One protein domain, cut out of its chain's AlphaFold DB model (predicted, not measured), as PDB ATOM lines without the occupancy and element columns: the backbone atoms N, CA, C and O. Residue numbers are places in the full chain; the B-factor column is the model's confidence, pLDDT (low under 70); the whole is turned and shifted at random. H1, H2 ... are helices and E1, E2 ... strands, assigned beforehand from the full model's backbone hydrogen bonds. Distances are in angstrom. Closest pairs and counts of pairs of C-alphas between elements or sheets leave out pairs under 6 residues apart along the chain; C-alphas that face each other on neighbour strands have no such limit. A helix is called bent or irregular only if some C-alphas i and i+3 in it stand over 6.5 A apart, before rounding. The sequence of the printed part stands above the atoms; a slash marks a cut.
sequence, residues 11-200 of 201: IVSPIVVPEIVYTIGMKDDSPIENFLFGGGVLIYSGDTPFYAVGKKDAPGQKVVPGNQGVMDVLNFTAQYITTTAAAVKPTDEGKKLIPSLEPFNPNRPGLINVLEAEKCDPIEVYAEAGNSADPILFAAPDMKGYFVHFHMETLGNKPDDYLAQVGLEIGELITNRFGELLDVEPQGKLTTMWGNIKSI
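AT A GLANCE: This is residues 11 to 200 of the 201 residues of an uncharacterized protein of Candidatus Poribacteria bacterium (UniProt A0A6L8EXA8). A small, mixed sheet of five short strands makes the middle of a compact body, with H5 and H3 to one side of it, H1 and H4 to the other, and H2 beyond the sheet on the side of H1. Long links without named elements wrap round this core, and a tail, residues 183 to 200 with H6 in it, sticks out from the body. The 190 printed residues hold six named helices and six named strands, along the chain E1 H1 E2 H2 H3 H4 E3 E4 E5 E6 H5 H6; the class is mixed, helices and strands, with 79 residues, under half, in named elements. The sheet's order is E1, E2, E6, E5, E3, with E1, E2 and E6 parallel and E5 antiparallel to both E6 and E3. The whole is compact, with a radius of gyration of the C-alphas of 17.0 A and spans of 52 by 41 by 38 A.

IN THESE COORDINATES: E1, residues 11 to 14, begins with C-alpha 11 at (-41.095, 44.193, 11.692). H1 is residues 31 to 38, and E2, residues 41 to 45, is 13.1 A long. H2 is residues 68 to 74, H3 residues 92 to 97 and H4 residues 112 to 117. E3, residues 123 to 125, runs on into E4, residues 127 to 129, at 82 degrees. E5 is residues 136 to 138 and E6 residues 146 to 149. H5, residues 162 to 181, is 27.5 A long, from C-alpha 162 at (-56.317, 33.475, 19.046). It has a kink of 48 degrees near residue 175 and is irregular, C-alphas 177 and 180 being 8.0 A apart. H6, residues 190 to 199, is 14.3 A long and ends with C-alpha 199 at (-40.766, 68.669, 6.591).

HOW THE PARTS SIT: E1, an edge strand, is parallel to E2 at 15 degrees, with N 11 and O 41 2.8 A apart, within hydrogen-bond range. E1, H1 and E2 form a strand-helix-strand unit, two parallel neighbour strands with a helix between, and its crossover is right-handed. E2 is parallel to E6 at 10 degrees, with N 148 and O 42 at 2.8 A. E5 and E6 are a hairpin, antiparallel at 156 degrees, with N 138 and O 147 at 2.9 A. E5 is antiparallel to the edge strand E3, with N 124 and O 137 at 2.8 A. E4 pairs with no named strand, but its residues 127 to 128 pair antiparallel with residues 89 to 90. H1, H3, H4 and H5 each only graze the sheet, H5 with residues 166 to 178. H1 and H2 only just touch, with 3 pairs of C-alphas within 8 A, the closest being those of Glu 33 and Val 73 at 5.9 A. H3 touches residues 172 to 177 of H5, about perpendicular at 84 degrees, the C-alphas of Leu 97 and Asn 176 being closest at 5.4 A. H6 is apart from H5. In H1, H2, H3, H4 and H6 every O i to N i+4 pair is within hydrogen-bond range; in H5, 14 of 16 are.

THE WHOLE: The C-alphas farthest apart, those of Gly 130 and Ser 199, are 52.9 A from each other. The printed part has no cut. The links E1 to H1, E2 to H2, H2 to H3, H3 to H4 and E6 to H5 are long. Residues 156 to 162 and 183 to 200 stand free; without them the body spans 42 by 33 by 31 A. The mean pLDDT of the printed part is 79.2, and residues 14 to 29, 51 to 67, 84 to 85, 154 to 157 and 180 to 200 are under 70.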
ATOM      1  N   ILE A  11     -39.769  43.832  12.196       84.19
ATOM      2  CA  ILE A  11     -41.095  44.193  11.692       84.19
ATOM      3  C   ILE A  11     -42.010  42.989  11.882       84.19
ATOM      4  O   ILE A  11     -41.697  41.891  11.432       84.19
ATOM      5  N   VAL A  12     -43.167  43.209  12.504       84.50
ATOM      6  CA  VAL A  12     -44.260  42.230  12.539       84.50
ATOM      7  C   VAL A  12     -45.309  42.668  11.525       84.50
ATOM      8  O   VAL A  12     -45.867  43.759  11.643       84.50
ATOM      9  N   SER A  13     -45.563  41.839  10.515       75.75
ATOM     10  CA  SER A  13     -46.508  42.147   9.442       75.75
ATOM     11  C   SER A  13     -47.669  41.152   9.427       75.75
ATOM     12  O   SER A  13     -47.467  39.993   9.052       75.75
ATOM     13  N   PRO A  14     -48.897  41.592   9.750       66.56
ATOM     14  CA  PRO A  14     -50.092  40.803   9.494       66.56
ATOM     15  C   PRO A  14     -50.556  40.975   8.038       66.56
ATOM     16  O   PRO A  14     -50.633  42.105   7.580       66.56
ATOM     17  N   ILE A  15     -50.892  39.877   7.343       60.94
ATOM     18  CA  ILE A  15     -51.635  39.692   6.055       60.94
ATOM     19  C   ILE A  15     -51.455  40.701   4.880       60.94
ATOM     20  O   ILE A  15     -51.380  40.268   3.731       60.94
ATOM     21  N   VAL A  16     -51.470  42.019   5.089       61.84
ATOM     22  CA  VAL A  16     -51.410  43.056   4.047       61.84
ATOM     23  C   VAL A  16     -50.130  43.873   4.191       61.84
ATOM     24  O   VAL A  16     -49.962  44.630   5.144       61.84
ATOM     25  N   VAL A  17     -49.259  43.774   3.188       63.50
ATOM     26  CA  VAL A  17     -48.062  44.614   3.070       63.50
ATOM     27  C   VAL A  17     -48.407  45.858   2.236       63.50
ATOM     28  O   VAL A  17     -48.972  45.717   1.144       63.50
ATOM     29  N   PRO A  18     -48.112  47.083   2.710       63.66
ATOM     30  CA  PRO A  18     -48.316  48.298   1.923       63.66
ATOM     31  C   PRO A  18     -47.523  48.282   0.606       63.66
ATOM     32  O   PRO A  18     -46.365  47.883   0.593       63.66
ATOM     33  N   GLU A  19     -48.100  48.809  -0.480       63.53
ATOM     34  CA  GLU A  19     -47.435  48.939  -1.801       63.53
ATOM     35  C   GLU A  19     -46.088  49.671  -1.746       63.53
ATOM     36  O   GLU A  19     -45.173  49.376  -2.512       63.53
ATOM     37  N   ILE A  20     -45.951  50.616  -0.813       62.34
ATOM     38  CA  ILE A  20     -44.705  51.359  -0.602       62.34
ATOM     39  C   ILE A  20     -43.569  50.480  -0.057       62.34
ATOM     40  O   ILE A  20     -42.413  50.864  -0.164       62.34
ATOM     41  N   VAL A  21     -43.880  49.323   0.539       65.31
ATOM     42  CA  VAL A  21     -42.896  48.377   1.094       65.31
ATOM     43  C   VAL A  21     -42.459  47.357   0.038       65.31
ATOM     44  O   VAL A  21     -41.294  46.973   0.000       65.31
ATOM     45  N   TYR A  22     -43.380  46.951  -0.834       64.25
ATOM     46  CA  TYR A  22     -43.122  46.084  -1.980       64.25
ATOM     47  C   TYR A  22     -44.232  46.282  -3.012       64.25
ATOM     48  O   TYR A  22     -45.398  46.352  -2.637       64.25
ATOM     49  N   THR A  23     -43.887  46.346  -4.298       64.75
ATOM     50  CA  THR A  23     -44.837  46.340  -5.421       64.75
ATOM     51  C   THR A  23     -44.425  45.259  -6.414       64.75
ATOM     52  O   THR A  23     -43.248  44.983  -6.607       64.75
ATOM     53  N   ILE A  24     -45.404  44.633  -7.057       57.34
ATOM     54  CA  ILE A  24     -45.191  43.500  -7.962       57.34
ATOM     55  C   ILE A  24     -44.356  43.914  -9.170       57.34
ATOM     56  O   ILE A  24     -44.648  44.916  -9.821       57.34
ATOM     57  N   GLY A  25     -43.346  43.103  -9.492       52.53
ATOM     58  CA  GLY A  25     -42.414  43.376 -10.584       52.53
ATOM     59  C   GLY A  25     -41.339  44.406 -10.236       52.53
ATOM     60  O   GLY A  25     -40.512  44.704 -11.097       52.53
ATOM     61  N   MET A  26     -41.325  44.917  -8.998       61.03
ATOM     62  CA  MET A  26     -40.159  45.580  -8.429       61.03
ATOM     63  C   MET A  26     -39.126  44.484  -8.168       61.03
ATOM     64  O   MET A  26     -39.217  43.762  -7.183       61.03
ATOM     65  N   LYS A  27     -38.247  44.286  -9.149       54.91
ATOM     66  CA  LYS A  27     -37.101  43.393  -9.043       54.91
ATOM     67  C   LYS A  27     -35.926  44.209  -8.569       54.91
ATOM     68  O   LYS A  27     -35.641  45.220  -9.214       54.91
ATOM     69  N   ASP A  28     -35.263  43.705  -7.542       62.19
ATOM     70  CA  ASP A  28     -34.056  44.275  -6.971       62.19
ATOM     71  C   ASP A  28     -34.322  45.663  -6.336       62.19
ATOM     72  O   ASP A  28     -35.016  46.528  -6.875       62.19
ATOM     73  N   ASP A  29     -33.777  45.885  -5.143       66.38
ATOM     74  CA  ASP A  29     -33.854  47.147  -4.395       66.38
ATOM     75  C   ASP A  29     -35.253  47.583  -3.900       66.38
ATOM     76  O   ASP A  29     -35.454  48.762  -3.572       66.38
ATOM     77  N   SER A  30     -36.235  46.681  -3.767       75.50
ATOM     78  CA  SER A  30     -37.463  47.038  -3.044       75.50
ATOM     79  C   SER A  30     -37.160  47.334  -1.563       75.50
ATOM     80  O   SER A  30     -36.219  46.775  -0.988       75.50
ATOM     81  N   PRO A  31     -37.935  48.202  -0.880       81.31
ATOM     82  CA  PRO A  31     -37.682  48.506   0.528       81.31
ATOM     83  C   PRO A  31     -37.660  47.273   1.438       81.31
ATOM     84  O   PRO A  31     -36.880  47.251   2.391       81.31
ATOM     85  N   ILE A  32     -38.469  46.246   1.150       80.62
ATOM     86  CA  ILE A  32     -38.455  45.007   1.935       80.62
ATOM     87  C   ILE A  32     -37.232  44.130   1.662       80.62
ATOM     88  O   ILE A  32     -36.675  43.583   2.611       80.62
ATOM     89  N   GLU A  33     -36.775  44.036   0.411       82.62
ATOM     90  CA  GLU A  33     -35.525  43.346   0.081       82.62
ATOM     91  C   GLU A  33     -34.355  44.059   0.757       82.62
ATOM     92  O   GLU A  33     -33.608  43.439   1.501       82.62
ATOM     93  N   ASN A  34     -34.258  45.385   0.624       85.00
ATOM     94  CA  ASN A  34     -33.208  46.172   1.274       85.00
ATOM     95  C   ASN A  34     -33.197  45.997   2.797       85.00
ATOM     96  O   ASN A  34     -32.133  45.917   3.410       85.00
ATOM     97  N   PHE A  35     -34.374  45.909   3.417       85.56
ATOM     98  CA  PHE A  35     -34.489  45.638   4.844       85.56
ATOM     99  C   PHE A  35     -33.974  44.236   5.197       85.56
ATOM    100  O   PHE A  35     -33.088  44.115   6.041       85.56
ATOM    101  N   LEU A  36     -34.476  43.190   4.536       87.75
ATOM    102  CA  LEU A  36     -34.123  41.792   4.812       87.75
ATOM    103  C   LEU A  36     -32.659  41.467   4.470       87.75
ATOM    104  O   LEU A  36     -31.931  40.907   5.290       87.75
ATOM    105  N   PHE A  37     -32.190  41.869   3.292       88.88
ATOM    106  CA  PHE A  37     -30.806  41.678   2.849       88.88
ATOM    107  C   PHE A  37     -29.827  42.611   3.563       88.88
ATOM    108  O   PHE A  37     -28.628  42.334   3.635       88.88
ATOM    109  N   GLY A  38     -30.327  43.691   4.159       86.75
ATOM    110  CA  GLY A  38     -29.531  44.571   4.995       86.75
ATOM    111  C   GLY A  38     -29.283  44.045   6.416       86.75
ATOM    112  O   GLY A  38     -28.311  44.491   7.021       86.75
ATOM    113  N   GLY A  39     -30.136  43.169   6.968       88.06
ATOM    114  CA  GLY A  39     -30.047  42.735   8.380       88.06
ATOM    115  C   GLY A  39     -31.362  42.722   9.171       88.06
ATOM    116  O   GLY A  39     -31.395  42.279  10.316       88.06
ATOM    117  N   GLY A  40     -32.460  43.192   8.585       89.12
ATOM    118  CA  GLY A  40     -33.758  43.290   9.245       89.12
ATOM    119  C   GLY A  40     -34.463  41.947   9.433       89.12
ATOM    120  O   GLY A  40     -34.290  41.011   8.656       89.12
ATOM    121  N   VAL A  41     -35.316  41.862  10.452       90.44
ATOM    122  CA  VAL A  41     -36.138  40.677  10.722       90.44
ATOM    123  C   VAL A  41     -37.588  40.963  10.370       90.44
ATOM    124  O   VAL A  41     -38.178  41.908  10.892       90.44
ATOM    125  N   LEU A  42     -38.186  40.138   9.513       90.44
ATOM    126  CA  LEU A  42     -39.619  40.168   9.234       90.44
ATOM    127  C   LEU A  42     -40.290  38.952   9.867       90.44
ATOM    128  O   LEU A  42     -40.066  37.829   9.427       90.44
ATOM    129  N   ILE A  43     -41.164  39.183  10.841       91.31
ATOM    130  CA  ILE A  43     -42.100  38.177  11.343       91.31
ATOM    131  C   ILE A  43     -43.414  38.353  10.593       91.31
ATOM    132  O   ILE A  43     -44.080  39.385  10.710       91.31
ATOM    133  N   TYR A  44     -43.779  37.355   9.797       88.25
ATOM    134  CA  TYR A  44     -44.968  37.391   8.963       88.25
ATOM    135  C   TYR A  44     -46.013  36.398   9.470       88.25
ATOM    136  O   TYR A  44     -45.740  35.200   9.560       88.25
ATOM    137  N   SER A  45     -47.216  36.909   9.745       82.56
ATOM    138  CA  SER A  45     -48.367  36.106  10.164       82.56
ATOM    139  C   SER A  45     -49.581  36.403   9.283       82.56
ATOM    140  O   SER A  45     -50.103  37.521   9.242       82.56
ATOM    141  N   GLY A  46     -50.011  35.421   8.493       75.00
ATOM    142  CA  GLY A  46     -51.115  35.573   7.547       75.00
ATOM    143  C   GLY A  46     -51.360  34.338   6.686       75.00
ATOM    144  O   GLY A  46     -50.804  33.284   6.928       75.00
ATOM    145  N   ASP A  47     -52.198  34.431   5.653       72.31
ATOM    146  CA  ASP A  47     -52.446  33.261   4.793       72.31
ATOM    147  C   ASP A  47     -51.278  33.048   3.812       72.31
ATOM    148  O   ASP A  47     -50.731  31.964   3.700       72.31
ATOM    149  N   THR A  48     -50.824  34.093   3.118       76.50
ATOM    150  CA  THR A  48     -49.784  33.980   2.076       76.50
ATOM    151  C   THR A  48     -48.890  35.226   2.083       76.50
ATOM    152  O   THR A  48     -49.429  36.339   2.008       76.50
ATOM    153  N   PRO A  49     -47.551  35.112   2.210       78.19
ATOM    154  CA  PRO A  49     -46.692  36.287   2.288       78.19
ATOM    155  C   PRO A  49     -46.701  37.060   0.977       78.19
ATOM    156  O   PRO A  49     -46.591  36.481  -0.102       78.19
ATOM    157  N   PHE A  50     -46.882  38.376   1.087       74.62
ATOM    158  CA  PHE A  50     -46.945  39.309  -0.041       74.62
ATOM    159  C   PHE A  50     -48.079  39.054  -1.057       74.62
ATOM    160  O   PHE A  50     -48.087  39.662  -2.120       74.62
ATOM    161  N   TYR A  51     -49.091  38.236  -0.741       65.81
ATOM    162  CA  TYR A  51     -50.215  37.937  -1.648       65.81
ATOM    163  C   TYR A  51     -51.198  39.098  -1.874       65.81
ATOM    164  O   TYR A  51     -51.909  39.141  -2.878       65.81
ATOM    165  N   ALA A  52     -51.287  40.040  -0.936       59.50
ATOM    166  CA  ALA A  52     -52.233  41.153  -0.993       59.50
ATOM    167  C   ALA A  52     -51.520  42.502  -0.871       59.50
ATOM    168  O   ALA A  52     -51.844  43.314  -0.006       59.50
ATOM    169  N   VAL A  53     -50.540  42.737  -1.739       60.69
ATOM    170  CA  VAL A  53     -49.884  44.039  -1.863       60.69
ATOM    171  C   VAL A  53     -50.895  45.070  -2.370       60.69
ATOM    172  O   VAL A  53     -51.589  44.829  -3.355       60.69
ATOM    173  N   GLY A  54     -51.008  46.210  -1.684       51.44
ATOM    174  CA  GLY A  54     -51.735  47.352  -2.250       51.44
ATOM    175  C   GLY A  54     -53.250  47.332  -2.151       51.44
ATOM    176  O   GLY A  54     -53.921  48.144  -2.787       51.44
ATOM    177  N   LYS A  55     -53.829  46.453  -1.329       53.16
ATOM    178  CA  LYS A  55     -55.265  46.524  -1.046       53.16
ATOM    179  C   LYS A  55     -55.568  47.784  -0.224       53.16
ATOM    180  O   LYS A  55     -55.679  47.732   0.995       53.16
ATOM    181  N   LYS A  56     -55.733  48.919  -0.903       44.69
ATOM    182  CA  LYS A  56     -56.511  50.042  -0.380       44.69
ATOM    183  C   LYS A  56     -57.960  49.580  -0.257       44.69
ATOM    184  O   LYS A  56     -58.394  48.693  -0.992       44.69
ATOM    185  N   ASP A  57     -58.730  50.220   0.610       44.53
ATOM    186  CA  ASP A  57     -60.171  50.010   0.811       44.53
ATOM    187  C   ASP A  57     -61.052  50.304  -0.437       44.53
ATOM    188  O   ASP A  57     -62.236  50.615  -0.319       44.53
ATOM    189  N   ALA A  58     -60.503  50.220  -1.652       41.88
ATOM    190  CA  ALA A  58     -61.186  50.403  -2.921       41.88
ATOM    191  C   ALA A  58     -61.531  49.038  -3.561       41.88
ATOM    192  O   ALA A  58     -60.638  48.231  -3.844       41.88
ATOM    193  N   PRO A  59     -62.815  48.754  -3.843       40.97
ATOM    194  CA  PRO A  59     -63.213  47.549  -4.562       40.97
ATOM    195  C   PRO A  59     -62.669  47.559  -6.000       40.97
ATOM    196  O   PRO A  59     -62.914  48.496  -6.751       40.97
ATOM    197  N   GLY A  60     -61.994  46.482  -6.412       49.88
ATOM    198  CA  GLY A  60     -61.807  46.156  -7.833       49.88
ATOM    199  C   GLY A  60     -60.442  46.450  -8.457       49.88
ATOM    200  O   GLY A  60     -60.228  46.030  -9.590       49.88
ATOM    201  N   GLN A  61     -59.497  47.073  -7.748       49.72
ATOM    202  CA  GLN A  61     -58.105  47.161  -8.208       49.72
ATOM    203  C   GLN A  61     -57.220  46.300  -7.316       49.72
ATOM    204  O   GLN A  61     -56.712  46.729  -6.289       49.72
ATOM    205  N   LYS A  62     -57.127  45.024  -7.683       53.12
ATOM    206  CA  LYS A  62     -56.234  44.058  -7.053       53.12
ATOM    207  C   LYS A  62     -55.052  43.838  -7.984       53.12
ATOM    208  O   LYS A  62     -55.261  43.323  -9.081       53.12
ATOM    209  N   VAL A  63     -53.838  44.133  -7.532       53.28
ATOM    210  CA  VAL A  63     -52.659  43.435  -8.052       53.28
ATOM    211  C   VAL A  63     -52.337  42.346  -7.029       53.28
ATOM    212  O   VAL A  63     -51.697  42.583  -6.015       53.28
ATOM    213  N   VAL A  64     -52.926  41.166  -7.222       57.25
ATOM    214  CA  VAL A  64     -52.666  39.979  -6.391       57.25
ATOM    215  C   VAL A  64     -51.524  39.237  -7.078       57.25
ATOM    216  O   VAL A  64     -51.754  38.719  -8.170       57.25
ATOM    217  N   PRO A  65     -50.312  39.164  -6.504       53.38
ATOM    218  CA  PRO A  65     -49.217  38.427  -7.120       53.38
ATOM    219  C   PRO A  65     -49.364  36.915  -6.955       53.38
ATOM    220  O   PRO A  65     -48.564  36.158  -7.496       53.38
ATOM    221  N   GLY A  66     -50.353  36.433  -6.197       60.19
ATOM    222  CA  GLY A  66     -50.329  35.037  -5.788       60.19
ATOM    223  C   GLY A  66     -49.114  34.767  -4.896       60.19
ATOM    224  O   GLY A  66     -48.555  35.681  -4.292       60.19
ATOM    225  N   ASN A  67     -48.673  33.513  -4.847       64.44
ATOM    226  CA  ASN A  67     -47.472  33.111  -4.104       64.44
ATOM    227  C   ASN A  67     -46.160  33.625  -4.735       64.44
ATOM    228  O   ASN A  67     -45.094  33.388  -4.179       64.44
ATOM    229  N   GLN A  68     -46.219  34.334  -5.871       73.06
ATOM    230  CA  GLN A  68     -45.037  34.842  -6.569       73.06
ATOM    231  C   GLN A  68     -44.311  35.929  -5.768       73.06
ATOM    232  O   GLN A  68     -43.091  35.997  -5.811       73.06
ATOM    233  N   GLY A  69     -45.034  36.738  -4.984       75.50
ATOM    234  CA  GLY A  69     -44.434  37.873  -4.275       75.50
ATOM    235  C   GLY A  69     -43.340  37.467  -3.285       75.50
ATOM    236  O   GLY A  69     -42.291  38.094  -3.245       75.50
ATOM    237  N   VAL A  70     -43.554  36.392  -2.519       80.44
ATOM    238  CA  VAL A  70     -42.538  35.898  -1.578       80.44
ATOM    239  C   VAL A  70     -41.368  35.218  -2.282       80.44
ATOM    240  O   VAL A  70     -40.241  35.322  -1.814       80.44
ATOM    241  N   MET A  71     -41.620  34.555  -3.414       84.81
ATOM    242  CA  MET A  71     -40.550  33.964  -4.215       84.81
ATOM    243  C   MET A  71     -39.662  35.038  -4.837       84.81
ATOM    244  O   MET A  71     -38.450  34.873  -4.830       84.81
ATOM    245  N   ASP A  72     -40.255  36.133  -5.317       80.56
ATOM    246  CA  ASP A  72     -39.516  37.276  -5.852       80.56
ATOM    247  C   ASP A  72     -38.640  37.907  -4.756       80.56
ATOM    248  O   ASP A  72     -37.428  37.965  -4.916       80.56
ATOM    249  N   VAL A  73     -39.223  38.267  -3.602       82.69
ATOM    250  CA  VAL A  73     -38.489  38.914  -2.492       82.69
ATOM    251  C   VAL A  73     -37.353  38.045  -1.944       82.69
ATOM    252  O   VAL A  73     -36.323  38.566  -1.528       82.69
ATOM    253  N   LEU A  74     -37.538  36.723  -1.890       88.12
ATOM    254  CA  LEU A  74     -36.538  35.792  -1.355       88.12
ATOM    255  C   LEU A  74     -35.627  35.191  -2.434       88.12
ATOM    256  O   LEU A  74     -34.751  34.396  -2.106       88.12
ATOM    257  N   ASN A  75     -35.833  35.541  -3.707       87.75
ATOM    258  CA  ASN A  75     -35.156  34.944  -4.860       87.75
ATOM    259  C   ASN A  75     -35.252  33.406  -4.931       87.75
ATOM    260  O   ASN A  75     -34.314  32.733  -5.358       87.75
ATOM    261  N   PHE A  76     -36.394  32.835  -4.539       89.81
ATOM    262  CA  PHE A  76     -36.621  31.388  -4.588       89.81
ATOM    263  C   PHE A  76     -37.056  30.914  -5.973       89.81
ATOM    264  O   PHE A  76     -37.863  31.545  -6.660       89.81
ATOM    265  N   THR A  77     -36.585  29.731  -6.357       91.38
ATOM    266  CA  THR A  77     -36.972  29.053  -7.601       91.38
ATOM    267  C   THR A  77     -38.200  28.152  -7.446       91.38
ATOM    268  O   THR A  77     -38.875  27.851  -8.434       91.38
ATOM    269  N   ALA A  78     -38.523  27.751  -6.216       89.44
ATOM    270  CA  ALA A  78     -39.664  26.914  -5.874       89.44
ATOM    271  C   ALA A  78     -40.521  27.507  -4.743       89.44
ATOM    272  O   ALA A  78     -40.076  28.286  -3.901       89.44
ATOM    273  N   GLN A  79     -41.792  27.101  -4.706       88.38
ATOM    274  CA  GLN A  79     -42.713  27.503  -3.649       88.38
ATOM    275  C   GLN A  79     -42.379  26.771  -2.340       88.38
ATOM    276  O   GLN A  79     -42.483  25.548  -2.272       88.38
ATOM    277  N   TYR A  80     -42.056  27.527  -1.287       91.12
ATOM    278  CA  TYR A  80     -41.698  26.961   0.020       91.12
ATOM    279  C   TYR A  80     -42.890  26.689   0.946       91.12
ATOM    280  O   TYR A  80     -42.697  26.099   1.996       91.12
ATOM    281  N   ILE A  81     -44.114  27.099   0.603       90.25
ATOM    282  CA  ILE A  81     -45.316  26.829   1.413       90.25
ATOM    283  C   ILE A  81     -46.194  25.764   0.756       90.25
ATOM    284  O   ILE A  81     -46.328  25.738  -0.467       90.25
ATOM    285  N   THR A  82     -46.862  24.935   1.554       86.56
ATOM    286  CA  THR A  82     -47.887  23.990   1.071       86.56
ATOM    287  C   THR A  82     -49.275  24.354   1.595       86.56
ATOM    288  O   THR A  82     -49.421  25.261   2.405       86.56
ATOM    289  N   THR A  83     -50.322  23.671   1.134       83.06
ATOM    290  CA  THR A  83     -51.679  23.804   1.678       83.06
ATOM    291  C   THR A  83     -51.944  22.708   2.699       83.06
ATOM    292  O   THR A  83     -51.851  21.540   2.329       83.06
ATOM    293  N   THR A  84     -52.375  23.078   3.912       68.38
ATOM    294  CA  THR A  84     -52.847  22.180   4.990       68.38
ATOM    295  C   THR A  84     -51.877  21.051   5.345       68.38
ATOM    296  O   THR A  84     -51.749  20.073   4.613       68.38
ATOM    297  N   ALA A  85     -51.250  21.128   6.518       69.56
ATOM    298  CA  ALA A  85     -50.486  20.008   7.070       69.56
ATOM    299  C   ALA A  85     -51.198  19.356   8.257       69.56
ATOM    300  O   ALA A  85     -52.206  19.850   8.766       69.56
ATOM    301  N   ALA A  86     -50.644  18.225   8.698       85.25
ATOM    302  CA  ALA A  86     -50.927  17.697  10.022       85.25
ATOM    303  C   ALA A  86     -50.550  18.724  11.103       85.25
ATOM    304  O   ALA A  86     -49.743  19.622  10.856       85.25
ATOM    305  N   ALA A  87     -51.108  18.550  12.302       90.88
ATOM    306  CA  ALA A  87     -50.799  19.410  13.433       90.88
ATOM    307  C   ALA A  87     -49.287  19.451  13.688       90.88
ATOM    308  O   ALA A  87     -48.682  18.413  13.982       90.88
ATOM    309  N   VAL A  88     -48.705  20.644  13.588       93.94
ATOM    310  CA  VAL A  88     -47.313  20.893  13.962       93.94
ATOM    311  C   VAL A  88     -47.197  20.881  15.476       93.94
ATOM    312  O   VAL A  88     -48.142  21.220  16.194       93.94
ATOM    313  N   LYS A  89     -46.049  20.432  15.973       97.12
ATOM    314  CA  LYS A  89     -45.759  20.367  17.404       97.12
ATOM    315  C   LYS A  89     -44.494  21.157  17.709       97.12
ATOM    316  O   LYS A  89     -43.540  21.028  16.942       97.12
ATOM    317  N   PRO A  90     -44.459  21.896  18.831       98.19
ATOM    318  CA  PRO A  90     -43.259  22.594  19.269       98.19
ATOM    319  C   PRO A  90     -42.047  21.663  19.348       98.19
ATOM    320  O   PRO A  90     -42.114  20.605  19.990       98.19
ATOM    321  N   THR A  91     -40.949  22.075  18.718       98.44
ATOM    322  CA  THR A  91     -39.627  21.459  18.881       98.44
ATOM    323  C   THR A  91     -39.033  21.850  20.237       98.44
ATOM    324  O   THR A  91     -39.585  22.686  20.958       98.44
ATOM    325  N   ASP A  92     -37.896  21.264  20.610       98.00
ATOM    326  CA  ASP A  92     -37.211  21.647  21.850       98.00
ATOM    327  C   ASP A  92     -36.739  23.113  21.815       98.00
ATOM    328  O   ASP A  92     -36.902  23.831  22.803       98.00
ATOM    329  N   GLU A  93     -36.232  23.588  20.671       96.81
ATOM    330  CA  GLU A  93     -35.857  25.001  20.507       96.81
ATOM    331  C   GLU A  93     -37.096  25.904  20.495       96.81
ATOM    332  O   GLU A  93     -37.103  26.948  21.144       96.81
ATOM    333  N   GLY A  94     -38.183  25.470  19.848       97.38
ATOM    334  CA  GLY A  94     -39.458  26.182  19.876       97.38
ATOM    335  C   GLY A  94     -39.993  26.380  21.287       97.38
ATOM    336  O   GLY A  94     -40.314  27.500  21.654       97.38
ATOM    337  N   LYS A  95     -40.000  25.341  22.129       97.62
ATOM    338  CA  LYS A  95     -40.429  25.457  23.538       97.62
ATOM    339  C   LYS A  95     -39.526  26.354  24.373       97.62
ATOM    340  O   LYS A  95     -39.975  26.957  25.342       97.62
ATOM    341  N   LYS A  96     -38.237  26.394  24.046       95.88
ATOM    342  CA  LYS A  96     -37.264  27.234  24.743       95.88
ATOM    343  C   LYS A  96     -37.462  28.712  24.404       95.88
ATOM    344  O   LYS A  96     -37.368  29.545  25.302       95.88
ATOM    345  N   LEU A  97     -37.714  29.035  23.135       96.00
ATOM    346  CA  LEU A  97     -37.838  30.417  22.658       96.00
ATOM    347  C   LEU A  97     -39.274  30.948  22.692       96.00
ATOM    348  O   LEU A  97     -39.466  32.153  22.835       96.00
ATOM    349  N   ILE A  98     -40.265  30.067  22.597       97.50
ATOM    350  CA  ILE A  98     -41.698  30.372  22.573       97.50
ATOM    351  C   ILE A  98     -42.423  29.416  23.543       97.50
ATOM    352  O   ILE A  98     -43.090  28.473  23.112       97.50
ATOM    353  N   PRO A  99     -42.256  29.580  24.870       96.81
ATOM    354  CA  PRO A  99     -42.806  28.648  25.857       96.81
ATOM    355  C   PRO A  99     -44.327  28.489  25.818       96.81
ATOM    356  O   PRO A  99     -44.830  27.461  26.270       96.81
ATOM    357  N   SER A 100     -45.049  29.490  25.311       96.19
ATOM    358  CA  SER A 100     -46.505  29.440  25.162       96.19
ATOM    359  C   SER A 100     -46.981  28.734  23.887       96.19
ATOM    360  O   SER A 100     -48.185  28.530  23.742       96.19
ATOM    361  N   LEU A 101     -46.067  28.332  22.990       95.38
ATOM    362  CA  LEU A 101     -46.413  27.662  21.740       95.38
ATOM    363  C   LEU A 101     -46.979  26.267  22.012       95.38
ATOM    364  O   LEU A 101     -46.296  25.384  22.535       95.38
ATOM    365  N   GLU A 102     -48.214  26.050  21.578       93.19
ATOM    366  CA  GLU A 102     -48.914  24.769  21.667       93.19
ATOM    367  C   GLU A 102     -49.089  24.134  20.277       93.19
ATOM    368  O   GLU A 102     -48.974  24.817  19.260       93.19
ATOM    369  N   PRO A 103     -49.380  22.824  20.174       93.62
ATOM    370  CA  PRO A 103     -49.674  22.203  18.888       93.62
ATOM    371  C   PRO A 103     -50.872  22.845  18.172       93.62
ATOM    372  O   PRO A 103     -51.940  23.019  18.760       93.62
ATOM    373  N   PHE A 104     -50.741  23.105  16.871       89.81
ATOM    374  CA  PHE A 104     -51.803  23.695  16.049       89.81
ATOM    375  C   PHE A 104     -51.773  23.176  14.606       89.81
ATOM    376  O   PHE A 104     -50.845  22.481  14.203       89.81
ATOM    377  N   ASN A 105     -52.812  23.476  13.822       88.94
ATOM    378  CA  ASN A 105     -52.900  23.089  12.410       88.94
ATOM    379  C   ASN A 105     -52.667  24.316  11.514       88.94
ATOM    380  O   ASN A 105     -53.604  25.087  11.321       88.94
ATOM    381  N   PRO A 106     -51.470  24.512  10.944       88.00
ATOM    382  CA  PRO A 106     -51.224  25.633  10.045       88.00
ATOM    383  C   PRO A 106     -51.960  25.445   8.711       88.00
ATOM    384  O   PRO A 106     -52.035  24.339   8.161       88.00
ATOM    385  N   ASN A 107     -52.473  26.539   8.142       87.00
ATOM    386  CA  ASN A 107     -53.091  26.508   6.812       87.00
ATOM    387  C   ASN A 107     -52.026  26.465   5.711       87.00
ATOM    388  O   ASN A 107     -52.241  25.856   4.654       87.00
ATOM    389  N   ARG A 108     -50.901  27.150   5.939       88.69
ATOM    390  CA  ARG A 108     -49.826  27.330   4.965       88.69
ATOM    391  C   ARG A 108     -48.450  27.143   5.589       88.69
ATOM    392  O   ARG A 108     -47.686  28.090   5.552       88.69
ATOM    393  N   PRO A 109     -48.110  25.960   6.128       92.38
ATOM    394  CA  PRO A 109     -46.789  25.746   6.707       92.38
ATOM    395  C   PRO A 109     -45.684  25.815   5.651       92.38
ATOM    396  O   PRO A 109     -45.903  25.506   4.472       92.38
ATOM    397  N   GLY A 110     -44.485  26.178   6.106       93.56
ATOM    398  CA  GLY A 110     -43.257  26.115   5.325       93.56
ATOM    399  C   GLY A 110     -42.788  24.673   5.116       93.56
ATOM    400  O   GLY A 110     -43.037  23.797   5.939       93.56
ATOM    401  N   LEU A 111     -42.112  24.423   4.001       95.31
ATOM    402  CA  LEU A 111     -41.549  23.142   3.593       95.31
ATOM    403  C   LEU A 111     -40.038  23.175   3.809       95.31
ATOM    404  O   LEU A 111     -39.324  23.863   3.078       95.31
ATOM    405  N   ILE A 112     -39.557  22.407   4.787       97.44
ATOM    406  CA  ILE A 112     -38.142  22.398   5.193       97.44
ATOM    407  C   ILE A 112     -37.244  22.015   4.008       97.44
ATOM    408  O   ILE A 112     -36.309  22.742   3.684       97.44
ATOM    409  N   ASN A 113     -37.585  20.948   3.281       97.62
ATOM    410  CA  ASN A 113     -36.815  20.503   2.116       97.62
ATOM    411  C   ASN A 113     -36.696  21.543   0.986       97.62
ATOM    412  O   ASN A 113     -35.725  21.509   0.233       97.62
ATOM    413  N   VAL A 114     -37.678  22.438   0.823       96.81
ATOM    414  CA  VAL A 114     -37.596  23.510  -0.178       96.81
ATOM    415  C   VAL A 114     -36.611  24.566   0.300       96.81
ATOM    416  O   VAL A 114     -35.750  24.961  -0.473       96.81
ATOM    417  N   LEU A 115     -36.677  24.963   1.573       97.62
ATOM    418  CA  LEU A 115     -35.724  25.915   2.152       97.62
ATOM    419  C   LEU A 115     -34.280  25.398   2.059       97.62
ATOM    420  O   LEU A 115     -33.383  26.146   1.678       97.62
ATOM    421  N   GLU A 116     -34.061  24.107   2.322       98.19
ATOM    422  CA  GLU A 116     -32.759  23.453   2.141       98.19
ATOM    423  C   GLU A 116     -32.302  23.461   0.672       98.19
ATOM    424  O   GLU A 116     -31.141  23.754   0.380       98.19
ATOM    425  N   ALA A 117     -33.204  23.169  -0.273       97.81
ATOM    426  CA  ALA A 117     -32.896  23.175  -1.704       97.81
ATOM    427  C   ALA A 117     -32.573  24.583  -2.237       97.81
ATOM    428  O   ALA A 117     -31.685  24.731  -3.080       97.81
ATOM    429  N   GLU A 118     -33.243  25.606  -1.702       97.19
ATOM    430  CA  GLU A 118     -32.968  27.029  -1.948       97.19
ATOM    431  C   GLU A 118     -31.728  27.533  -1.183       97.19
ATOM    432  O   GLU A 118     -31.346  28.692  -1.320       97.19
ATOM    433  N   LYS A 119     -31.053  26.657  -0.422       97.75
ATOM    434  CA  LYS A 119     -29.831  26.948   0.347       97.75
ATOM    435  C   LYS A 119     -30.028  28.034   1.405       97.75
ATOM    436  O   LYS A 119     -29.139  28.859   1.616       97.75
ATOM    437  N   CYS A 120     -31.183  28.031   2.060       98.06
ATOM    438  CA  CYS A 120     -31.401  28.895   3.209       98.06
ATOM    439  C   CYS A 120     -30.501  28.473   4.376       98.06
ATOM    440  O   CYS A 120     -30.373  27.280   4.654       98.06
ATOM    441  N   ASP A 121     -29.904  29.443   5.064       96.25
ATOM    442  CA  ASP A 121     -29.047  29.222   6.231       96.25
ATOM    443  C   ASP A 121     -28.978  30.503   7.092       96.25
ATOM    444  O   ASP A 121     -28.560  31.543   6.580       96.25
ATOM    445  N   PRO A 122     -29.380  30.479   8.380       96.69
ATOM    446  CA  PRO A 122     -29.877  29.324   9.129       96.69
ATOM    447  C   PRO A 122     -31.298  28.922   8.729       96.69
ATOM    448  O   PRO A 122     -32.024  29.693   8.106       96.69
ATOM    449  N   ILE A 123     -31.697  27.717   9.144       98.31
ATOM    450  CA  ILE A 123     -33.094  27.275   9.226       98.31
ATOM    451  C   ILE A 123     -33.347  26.858  10.679       98.31
ATOM    452  O   ILE A 123     -32.806  25.859  11.149       98.31
ATOM    453  N   GLU A 124     -34.156  27.627  11.403       98.19
ATOM    454  CA  GLU A 124     -34.547  27.345  12.786       98.19
ATOM    455  C   GLU A 124     -36.020  26.930  12.825       98.19
ATOM    456  O   GLU A 124     -36.919  27.714  12.516       98.19
ATOM    457  N   VAL A 125     -36.269  25.676  13.200       98.38
ATOM    458  CA  VAL A 125     -37.611  25.089  13.232       98.38
ATOM    459  C   VAL A 125     -38.164  25.145  14.651       98.38
ATOM    460  O   VAL A 125     -37.631  24.492  15.553       98.38
ATOM    461  N   TYR A 126     -39.248  25.895  14.858       98.44
ATOM    462  CA  TYR A 126     -39.854  26.070  16.183       98.44
ATOM    463  C   TYR A 126     -41.056  25.147  16.405       98.44
ATOM    464  O   TYR A 126     -41.283  24.690  17.523       98.44
ATOM    465  N   ALA A 127     -41.786  24.782  15.355       97.94
ATOM    466  CA  ALA A 127     -42.741  23.680  15.405       97.94
ATOM    467  C   ALA A 127     -42.848  22.971  14.055       97.94
ATOM    468  O   ALA A 127     -42.767  23.605  13.004       97.94
ATOM    469  N   GLU A 128     -43.035  21.649  14.086       97.25
ATOM    470  CA  GLU A 128     -43.016  20.822  12.877       97.25
ATOM    471  C   GLU A 128     -43.967  19.622  12.904       97.25
ATOM    472  O   GLU A 128     -44.399  19.132  13.951       97.25
ATOM    473  N   ALA A 129     -44.266  19.135  11.703       95.75
ATOM    474  CA  ALA A 129     -44.903  17.862  11.416       95.75
ATOM    475  C   ALA A 129     -44.274  17.263  10.149       95.75
ATOM    476  O   ALA A 129     -44.680  17.557   9.020       95.75
ATOM    477  N   GLY A 130     -43.267  16.405  10.327       94.69
ATOM    478  CA  GLY A 130     -42.503  15.856   9.208       94.69
ATOM    479  C   GLY A 130     -41.766  16.970   8.467       94.69
ATOM    480  O   GLY A 130     -40.942  17.651   9.053       94.69
ATOM    481  N   ASN A 131     -42.074  17.170   7.185       95.69
ATOM    482  CA  ASN A 131     -41.434  18.206   6.365       95.69
ATOM    483  C   ASN A 131     -42.117  19.587   6.452       95.69
ATOM    484  O   ASN A 131     -41.678  20.532   5.805       95.69
ATOM    485  N   SER A 132     -43.236  19.697   7.171       96.12
ATOM    486  CA  SER A 132     -43.968  20.957   7.342       96.12
ATOM    487  C   SER A 132     -43.579  21.626   8.653       96.12
ATOM    488  O   SER A 132     -43.559  20.948   9.677       96.12
ATOM    489  N   ALA A 133     -43.336  22.934   8.633       96.75
ATOM    490  CA  ALA A 133     -42.950  23.705   9.807       96.75
ATOM    491  C   ALA A 133     -43.661  25.058   9.883       96.75
ATOM    492  O   ALA A 133     -43.817  25.745   8.872       96.75
ATOM    493  N   ASP A 134     -44.085  25.412  11.092       95.00
ATOM    494  CA  ASP A 134     -44.676  26.697  11.458       95.00
ATOM    495  C   ASP A 134     -44.762  26.774  12.999       95.00
ATOM    496  O   ASP A 134     -45.461  25.941  13.571       95.00
ATOM    497  N   PRO A 135     -44.088  27.713  13.690       96.69
ATOM    498  CA  PRO A 135     -43.203  28.729  13.136       96.69
ATOM    499  C   PRO A 135     -41.853  28.183  12.651       96.69
ATOM    500  O   PRO A 135     -41.326  27.195  13.173       96.69
ATOM    501  N   ILE A 136     -41.277  28.862  11.660       97.75
ATOM    502  CA  ILE A 136     -39.941  28.581  11.119       97.75
ATOM    503  C   ILE A 136     -39.241  29.887  10.735       97.75
ATOM    504  O   ILE A 136     -39.814  30.737  10.049       97.75
ATOM    505  N   LEU A 137     -38.000  30.046  11.188       97.56
ATOM    506  CA  LEU A 137     -37.119  31.150  10.823       97.56
ATOM    507  C   LEU A 137     -36.104  30.669   9.798       97.56
ATOM    508  O   LEU A 137     -35.547  29.583   9.935       97.56
ATOM    509  N   PHE A 138     -35.834  31.493   8.793       97.88
ATOM    510  CA  PHE A 138     -34.752  31.229   7.857       97.88
ATOM    511  C   PHE A 138     -34.167  32.510   7.252       97.88
ATOM    512  O   PHE A 138     -34.788  33.576   7.288       97.88
ATOM    513  N   ALA A 139     -32.974  32.399   6.673       96.69
ATOM    514  CA  ALA A 139     -32.389  33.419   5.807       96.69
ATOM    515  C   ALA A 139     -32.124  32.822   4.421       96.69
ATOM    516  O   ALA A 139     -31.517  31.758   4.317       96.69
ATOM    517  N   ALA A 140     -32.600  33.481   3.363       95.94
ATOM    518  CA  ALA A 140     -32.265  33.109   1.990       95.94
ATOM    519  C   ALA A 140     -30.786  33.431   1.690       95.94
ATOM    520  O   ALA A 140     -30.167  34.199   2.435       95.94
ATOM    521  N   PRO A 141     -30.201  32.897   0.603       94.88
ATOM    522  CA  PRO A 141     -28.857  33.279   0.184       94.88
ATOM    523  C   PRO A 141     -28.682  34.801   0.133       94.88
ATOM    524  O   PRO A 141     -29.561  35.519  -0.335       94.88
ATOM    525  N   ASP A 142     -27.550  35.282   0.643       91.44
ATOM    526  CA  ASP A 142     -27.181  36.702   0.739       91.44
ATOM    527  C   ASP A 142     -28.043  37.568   1.683       91.44
ATOM    528  O   ASP A 142     -27.703  38.734   1.917       91.44
ATOM    529  N   MET A 143     -29.100  37.019   2.301       92.00
ATOM    530  CA  MET A 143     -29.813  37.714   3.371       92.00
ATOM    531  C   MET A 143     -28.935  37.832   4.619       92.00
ATOM    532  O   MET A 143     -28.390  36.849   5.115       92.00
ATOM    533  N   LYS A 144     -28.835  39.047   5.166       91.31
ATOM    534  CA  LYS A 144     -28.192  39.297   6.469       91.31
ATOM    535  C   LYS A 144     -29.183  39.270   7.631       91.31
ATOM    536  O   LYS A 144     -28.771  39.176   8.781       91.31
ATOM    537  N   GLY A 145     -30.466  39.437   7.324       91.81
ATOM    538  CA  GLY A 145     -31.573  39.393   8.264       91.81
ATOM    539  C   GLY A 145     -32.312  38.060   8.230       91.81
ATOM    540  O   GLY A 145     -31.802  37.065   7.717       91.81
ATOM    541  N   TYR A 146     -33.540  38.047   8.749       94.00
ATOM    542  CA  TYR A 146     -34.327  36.820   8.888       94.00
ATOM    543  C   TYR A 146     -35.770  37.000   8.434       94.00
ATOM    544  O   TYR A 146     -36.417  38.005   8.734       94.00
ATOM    545  N   PHE A 147     -36.301  35.979   7.769       94.00
ATOM    546  CA  PHE A 147     -37.730  35.820   7.561       94.00
ATOM    547  C   PHE A 147     -38.259  34.792   8.562       94.00
ATOM    548  O   PHE A 147     -37.779  33.661   8.614       94.00
ATOM    549  N   VAL A 148     -39.260  35.174   9.347       94.62
ATOM    550  CA  VAL A 148     -39.961  34.283  10.271       94.62
ATOM    551  C   VAL A 148     -41.372  34.071   9.755       94.62
ATOM    552  O   VAL A 148     -42.209  34.973   9.757       94.62
ATOM    553  N   HIS A 149     -41.626  32.852   9.309       93.69
ATOM    554  CA  HIS A 149     -42.945  32.358   8.966       93.69
ATOM    555  C   HIS A 149     -43.648  31.955  10.265       93.69
ATOM    556  O   HIS A 149     -43.126  31.100  10.981       93.69
ATOM    557  N   PHE A 150     -44.785  32.583  10.583       93.12
ATOM    558  CA  PHE A 150     -45.378  32.481  11.917       93.12
ATOM    559  C   PHE A 150     -46.910  32.419  11.894       93.12
ATOM    560  O   PHE A 150     -47.568  33.390  11.525       93.12
ATOM    561  N   HIS A 151     -47.493  31.313  12.355       89.75
ATOM    562  CA  HIS A 151     -48.943  31.095  12.426       89.75
ATOM    563  C   HIS A 151     -49.629  31.453  11.108       89.75
ATOM    564  O   HIS A 151     -50.491  32.334  11.030       89.75
ATOM    565  N   MET A 152     -49.201  30.785  10.040       83.31
ATOM    566  CA  MET A 152     -49.698  31.030   8.698       83.31
ATOM    567  C   MET A 152     -51.049  30.345   8.505       83.31
ATOM    568  O   MET A 152     -51.175  29.252   7.937       83.31
ATOM    569  N   GLU A 153     -52.082  30.980   9.055       72.62
ATOM    570  CA  GLU A 153     -53.421  30.425   9.149       72.62
ATOM    571  C   GLU A 153     -54.512  31.412   8.720       72.62
ATOM    572  O   GLU A 153     -54.417  32.628   8.889       72.62
ATOM    573  N   THR A 154     -55.602  30.884   8.164       66.06
ATOM    574  CA  THR A 154     -56.823  31.670   7.968       66.06
ATOM    575  C   THR A 154     -57.582  31.768   9.284       66.06
ATOM    576  O   THR A 154     -57.882  30.742   9.887       66.06
ATOM    577  N   LEU A 155     -57.996  32.976   9.677       64.25
ATOM    578  CA  LEU A 155     -58.729  33.247  10.931       64.25
ATOM    579  C   LEU A 155     -60.107  32.555  11.052       64.25
ATOM    580  O   LEU A 155     -60.807  32.729  12.048       64.25
ATOM    581  N   GLY A 156     -60.540  31.797  10.043       59.25
ATOM    582  CA  GLY A 156     -61.836  31.125  10.044       59.25
ATOM    583  C   GLY A 156     -61.905  30.035  11.115       59.25
ATOM    584  O   GLY A 156     -61.151  29.070  11.055       59.25
ATOM    585  N   ASN A 157     -62.863  30.165  12.041       63.16
ATOM    586  CA  ASN A 157     -63.150  29.249  13.161       63.16
ATOM    587  C   ASN A 157     -62.141  29.261  14.320       63.16
ATOM    588  O   ASN A 157     -62.061  28.285  15.070       63.16
ATOM    589  N   LYS A 158     -61.379  30.345  14.490       73.94
ATOM    590  CA  LYS A 158     -60.493  30.490  15.645       73.94
ATOM    591  C   LYS A 158     -61.226  30.972  16.902       73.94
ATOM    592  O   LYS A 158     -62.201  31.710  16.772       73.94
ATOM    593  N   PRO A 159     -60.762  30.561  18.098       77.06
ATOM    594  CA  PRO A 159     -61.172  31.178  19.355       77.06
ATOM    595  C   PRO A 159     -60.962  32.698  19.343       77.06
ATOM    596  O   PRO A 159     -60.049  33.193  18.679       77.06
ATOM    597  N   ASP A 160     -61.780  33.426  20.104       79.62
ATOM    598  CA  ASP A 160     -61.737  34.895  20.174       79.62
ATOM    599  C   ASP A 160     -60.374  35.437  20.650       79.62
ATOM    600  O   ASP A 160     -59.980  36.548  20.295       79.62
ATOM    601  N   ASP A 161     -59.634  34.650  21.431       82.38
ATOM    602  CA  ASP A 161     -58.322  34.982  21.989       82.38
ATOM    603  C   ASP A 161     -57.139  34.578  21.094       82.38
ATOM    604  O   ASP A 161     -55.995  34.886  21.424       82.38
ATOM    605  N   TYR A 162     -57.381  33.971  19.928       82.88
ATOM    606  CA  TYR A 162     -56.317  33.475  19.046       82.88
ATOM    607  C   TYR A 162     -55.282  34.546  18.675       82.88
ATOM    608  O   TYR A 162     -54.084  34.298  18.741       82.88
ATOM    609  N   LEU A 163     -55.719  35.759  18.326       83.12
ATOM    610  CA  LEU A 163     -54.790  36.845  17.984       83.12
ATOM    611  C   LEU A 163     -53.974  37.324  19.191       83.12
ATOM    612  O   LEU A 163     -52.840  37.768  19.020       83.12
ATOM    613  N   ALA A 164     -54.538  37.243  20.398       87.19
ATOM    614  CA  ALA A 164     -53.811  37.566  21.619       87.19
ATOM    615  C   ALA A 164     -52.741  36.504  21.909       87.19
ATOM    616  O   ALA A 164     -51.621  36.868  22.261       87.19
ATOM    617  N   GLN A 165     -53.060  35.226  21.686       88.62
ATOM    618  CA  GLN A 165     -52.111  34.117  21.798       88.62
ATOM    619  C   GLN A 165     -50.955  34.262  20.796       88.62
ATOM    620  O   GLN A 165     -49.801  34.284  21.207       88.62
ATOM    621  N   VAL A 166     -51.251  34.495  19.512       89.25
ATOM    622  CA  VAL A 166     -50.211  34.732  18.491       89.25
ATOM    623  C   VAL A 166     -49.347  35.946  18.850       89.25
ATOM    624  O   VAL A 166     -48.130  35.927  18.686       89.25
ATOM    625  N   GLY A 167     -49.955  37.015  19.376       89.06
ATOM    626  CA  GLY A 167     -49.221  38.191  19.843       89.06
ATOM    627  C   GLY A 167     -48.270  37.892  21.009       89.06
ATOM    628  O   GLY A 167     -47.152  38.410  21.022       89.06
ATOM    629  N   LEU A 168     -48.692  37.055  21.962       92.69
ATOM    630  CA  LEU A 168     -47.852  36.585  23.066       92.69
ATOM    631  C   LEU A 168     -46.663  35.776  22.538       92.69
ATOM    632  O   LEU A 168     -45.523  36.100  22.864       92.69
ATOM    633  N   GLU A 169     -46.919  34.790  21.683       94.88
ATOM    634  CA  GLU A 169     -45.900  33.899  21.120       94.88
ATOM    635  C   GLU A 169     -44.862  34.671  20.283       94.88
ATOM    636  O   GLU A 169     -43.655  34.455  20.413       94.88
ATOM    637  N   ILE A 170     -45.300  35.644  19.472       93.38
ATOM    638  CA  ILE A 170     -44.392  36.554  18.753       93.38
ATOM    639  C   ILE A 170     -43.554  37.375  19.743       93.38
ATOM    640  O   ILE A 170     -42.351  37.542  19.540       93.38
ATOM    641  N   GLY A 171     -44.164  37.888  20.815       91.12
ATOM    642  CA  GLY A 171     -43.460  38.642  21.854       91.12
ATOM    643  C   GLY A 171     -42.391  37.816  22.578       91.12
ATOM    644  O   GLY A 171     -41.292  38.321  22.830       91.12
ATOM    645  N   GLU A 172     -42.682  36.547  22.866       94.50
ATOM    646  CA  GLU A 172     -41.729  35.590  23.436       94.50
ATOM    647  C   GLU A 172     -40.561  35.341  22.482       94.50
ATOM    648  O   GLU A 172     -39.411  35.505  22.894       94.50
ATOM    649  N   LEU A 173     -40.836  35.054  21.202       94.62
ATOM    650  CA  LEU A 173     -39.782  34.870  20.203       94.62
ATOM    651  C   LEU A 173     -38.887  36.109  20.117       94.62
ATOM    652  O   LEU A 173     -37.664  35.989  20.172       94.62
ATOM    653  N   ILE A 174     -39.482  37.304  20.025       90.81
ATOM    654  CA  ILE A 174     -38.723  38.558  19.955       90.81
ATOM    655  C   ILE A 174     -37.821  38.714  21.173       90.81
ATOM    656  O   ILE A 174     -36.630  38.971  21.023       90.81
ATOM    657  N   THR A 175     -38.368  38.524  22.369       89.75
ATOM    658  CA  THR A 175     -37.620  38.705  23.615       89.75
ATOM    659  C   THR A 175     -36.492  37.681  23.743       89.75
ATOM    660  O   THR A 175     -35.365  38.044  24.070       89.75
ATOM    661  N   ASN A 176     -36.766  36.413  23.445       91.38
ATOM    662  CA  ASN A 176     -35.840  35.314  23.712       91.38
ATOM    663  C   ASN A 176     -34.791  35.115  22.606       91.38
ATOM    664  O   ASN A 176     -33.683  34.672  22.900       91.38
ATOM    665  N   ARG A 177     -35.115  35.434  21.345       89.88
ATOM    666  CA  ARG A 177     -34.216  35.258  20.186       89.88
ATOM    667  C   ARG A 177     -33.553  36.556  19.728       89.88
ATOM    668  O   ARG A 177     -32.456  36.501  19.166       89.88
ATOM    669  N   PHE A 178     -34.213  37.696  19.945       86.19
ATOM    670  CA  PHE A 178     -33.767  39.008  19.469       86.19
ATOM    671  C   PHE A 178     -33.652  40.070  20.576       86.19
ATOM    672  O   PHE A 178     -33.297  41.203  20.274       86.19
ATOM    673  N   GLY A 179     -33.904  39.747  21.850       72.19
ATOM    674  CA  GLY A 179     -33.939  40.733  22.939       72.19
ATOM    675  C   GLY A 179     -32.623  41.484  23.172       72.19
ATOM    676  O   GLY A 179     -32.656  42.653  23.543       72.19
ATOM    677  N   GLU A 180     -31.474  40.863  22.891       60.28
ATOM    678  CA  GLU A 180     -30.162  41.535  22.932       60.28
ATOM    679  C   GLU A 180     -29.873  42.376  21.672       60.28
ATOM    680  O   GLU A 180     -29.007  43.243  21.701       60.28
ATOM    681  N   LEU A 181     -30.613  42.160  20.576       52.72
ATOM    682  CA  LEU A 181     -30.482  42.877  19.297       52.72
ATOM    683  C   LEU A 181     -31.323  44.169  19.245       52.72
ATOM    684  O   LEU A 181     -31.278  44.893  18.256       52.72
ATOM    685  N   LEU A 182     -32.098  44.471  20.293       52.81
ATOM    686  CA  LEU A 182     -32.990  45.634  20.370       52.81
ATOM    687  C   LEU A 182     -32.360  46.833  21.091       52.81
ATOM    688  O   LEU A 182     -33.068  47.573  21.780       52.81
ATOM    689  N   ASP A 183     -31.061  47.081  20.908       43.88
ATOM    690  CA  ASP A 183     -30.441  48.335  21.350       43.88
ATOM    691  C   ASP A 183     -30.861  49.475  20.399       43.88
ATOM    692  O   ASP A 183     -30.099  50.051  19.620       43.88
ATOM    693  N   VAL A 184     -32.160  49.784  20.402       49.97
ATOM    694  CA  VAL A 184     -32.701  50.985  19.778       49.97
ATOM    695  C   VAL A 184     -32.181  52.143  20.608       49.97
ATOM    696  O   VAL A 184     -32.806  52.487  21.599       49.97
ATOM    697  N   GLU A 185     -31.055  52.734  20.203       47.94
ATOM    698  CA  GLU A 185     -30.558  54.044  20.653       47.94
ATOM    699  C   GLU A 185     -31.748  55.025  20.793       47.94
ATOM    700  O   GLU A 185     -32.192  55.622  19.796       47.94
ATOM    701  N   PRO A 186     -32.332  55.198  22.001       46.66
ATOM    702  CA  PRO A 186     -33.671  55.775  22.133       46.66
ATOM    703  C   PRO A 186     -33.678  57.278  21.847       46.66
ATOM    704  O   PRO A 186     -34.726  57.881  21.614       46.66
ATOM    705  N   GLN A 187     -32.503  57.906  21.896       45.28
ATOM    706  CA  GLN A 187     -32.371  59.353  22.004       45.28
ATOM    707  C   GLN A 187     -32.105  60.056  20.666       45.28
ATOM    708  O   GLN A 187     -32.297  61.269  20.585       45.28
ATOM    709  N   GLY A 188     -31.730  59.335  19.600       45.38
ATOM    710  CA  GLY A 188     -31.300  59.959  18.336       45.38
ATOM    711  C   GLY A 188     -32.275  59.881  17.150       45.38
ATOM    712  O   GLY A 188     -32.256  60.755  16.279       45.38
ATOM    713  N   LYS A 189     -33.122  58.843  17.067       52.41
ATOM    714  CA  LYS A 189     -33.795  58.485  15.796       52.41
ATOM    715  C   LYS A 189     -35.275  58.890  15.702       52.41
ATOM    716  O   LYS A 189     -35.713  59.317  14.635       52.41
ATOM    717  N   LEU A 190     -36.045  58.832  16.794       49.34
ATOM    718  CA  LEU A 190     -37.496  59.103  16.768       49.34
ATOM    719  C   LEU A 190     -37.842  60.576  16.506       49.34
ATOM    720  O   LEU A 190     -38.729  60.875  15.706       49.34
ATOM    721  N   THR A 191     -37.129  61.505  17.138       52.50
ATOM    722  CA  THR A 191     -37.308  62.954  16.943       52.50
ATOM    723  C   THR A 191     -36.905  63.391  15.536       52.50
ATOM    724  O   THR A 191     -37.589  64.219  14.934       52.50
ATOM    725  N   THR A 192     -35.849  62.792  14.982       54.25
ATOM    726  CA  THR A 192     -35.343  63.094  13.635       54.25
ATOM    727  C   THR A 192     -36.276  62.553  12.549       54.25
ATOM    728  O   THR A 192     -36.623  63.288  11.626       54.25
ATOM    729  N   MET A 193     -36.785  61.320  12.687       54.78
ATOM    730  CA  MET A 193     -37.790  60.784  11.756       54.78
ATOM    731  C   MET A 193     -39.098  61.581  11.784       54.78
ATOM    732  O   MET A 193     -39.627  61.919  10.727       54.78
ATOM    733  N   TRP A 194     -39.599  61.958  12.967       48.97
ATOM    734  CA  TRP A 194     -40.794  62.804  13.056       48.97
ATOM    735  C   TRP A 194     -40.580  64.212  12.487       48.97
ATOM    736  O   TRP A 194     -41.508  64.781  11.907       48.97
ATOM    737  N   GLY A 195     -39.375  64.770  12.633       55.06
ATOM    738  CA  GLY A 195     -38.980  66.026  11.994       55.06
ATOM    739  C   GLY A 195     -39.011  65.928  10.468       55.06
ATOM    740  O   GLY A 195     -39.627  66.771   9.818       55.06
ATOM    741  N   ASN A 196     -38.448  64.851   9.917       54.56
ATOM    742  CA  ASN A 196     -38.380  64.620   8.474       54.56
ATOM    743  C   ASN A 196     -39.763  64.369   7.849       54.56
ATOM    744  O   ASN A 196     -40.055  64.877   6.770       54.56
ATOM    745  N   ILE A 197     -40.653  63.660   8.549       50.91
ATOM    746  CA  ILE A 197     -42.042  63.457   8.105       50.91
ATOM    747  C   ILE A 197     -42.813  64.785   8.078       50.91
ATOM    748  O   ILE A 197     -43.611  65.022   7.176       50.91
ATOM    749  N   LYS A 198     -42.562  65.687   9.037       44.69
ATOM    750  CA  LYS A 198     -43.206  67.012   9.072       44.69
ATOM    751  C   LYS A 198     -42.636  68.001   8.056       44.69
ATOM    752  O   LYS A 198     -43.335  68.952   7.712       44.69
ATOM    753  N   SER A 199     -41.396  67.811   7.603       53.25
ATOM    754  CA  SER A 199     -40.766  68.669   6.591       53.25
ATOM    755  C   SER A 199     -41.161  68.324   5.157       53.25
ATOM    756  O   SER A 199     -40.872  69.107   4.258       53.25
ATOM    757  N   ILE A 200     -41.835  67.191   4.931       48.00
ATOM    758  CA  ILE A 200     -42.472  66.885   3.647       48.00
ATOM    759  C   ILE A 200     -43.804  67.651   3.605       48.00
ATOM    760  O   ILE A 200     -44.871  67.125   3.920       48.00
TER     761      ILE A 200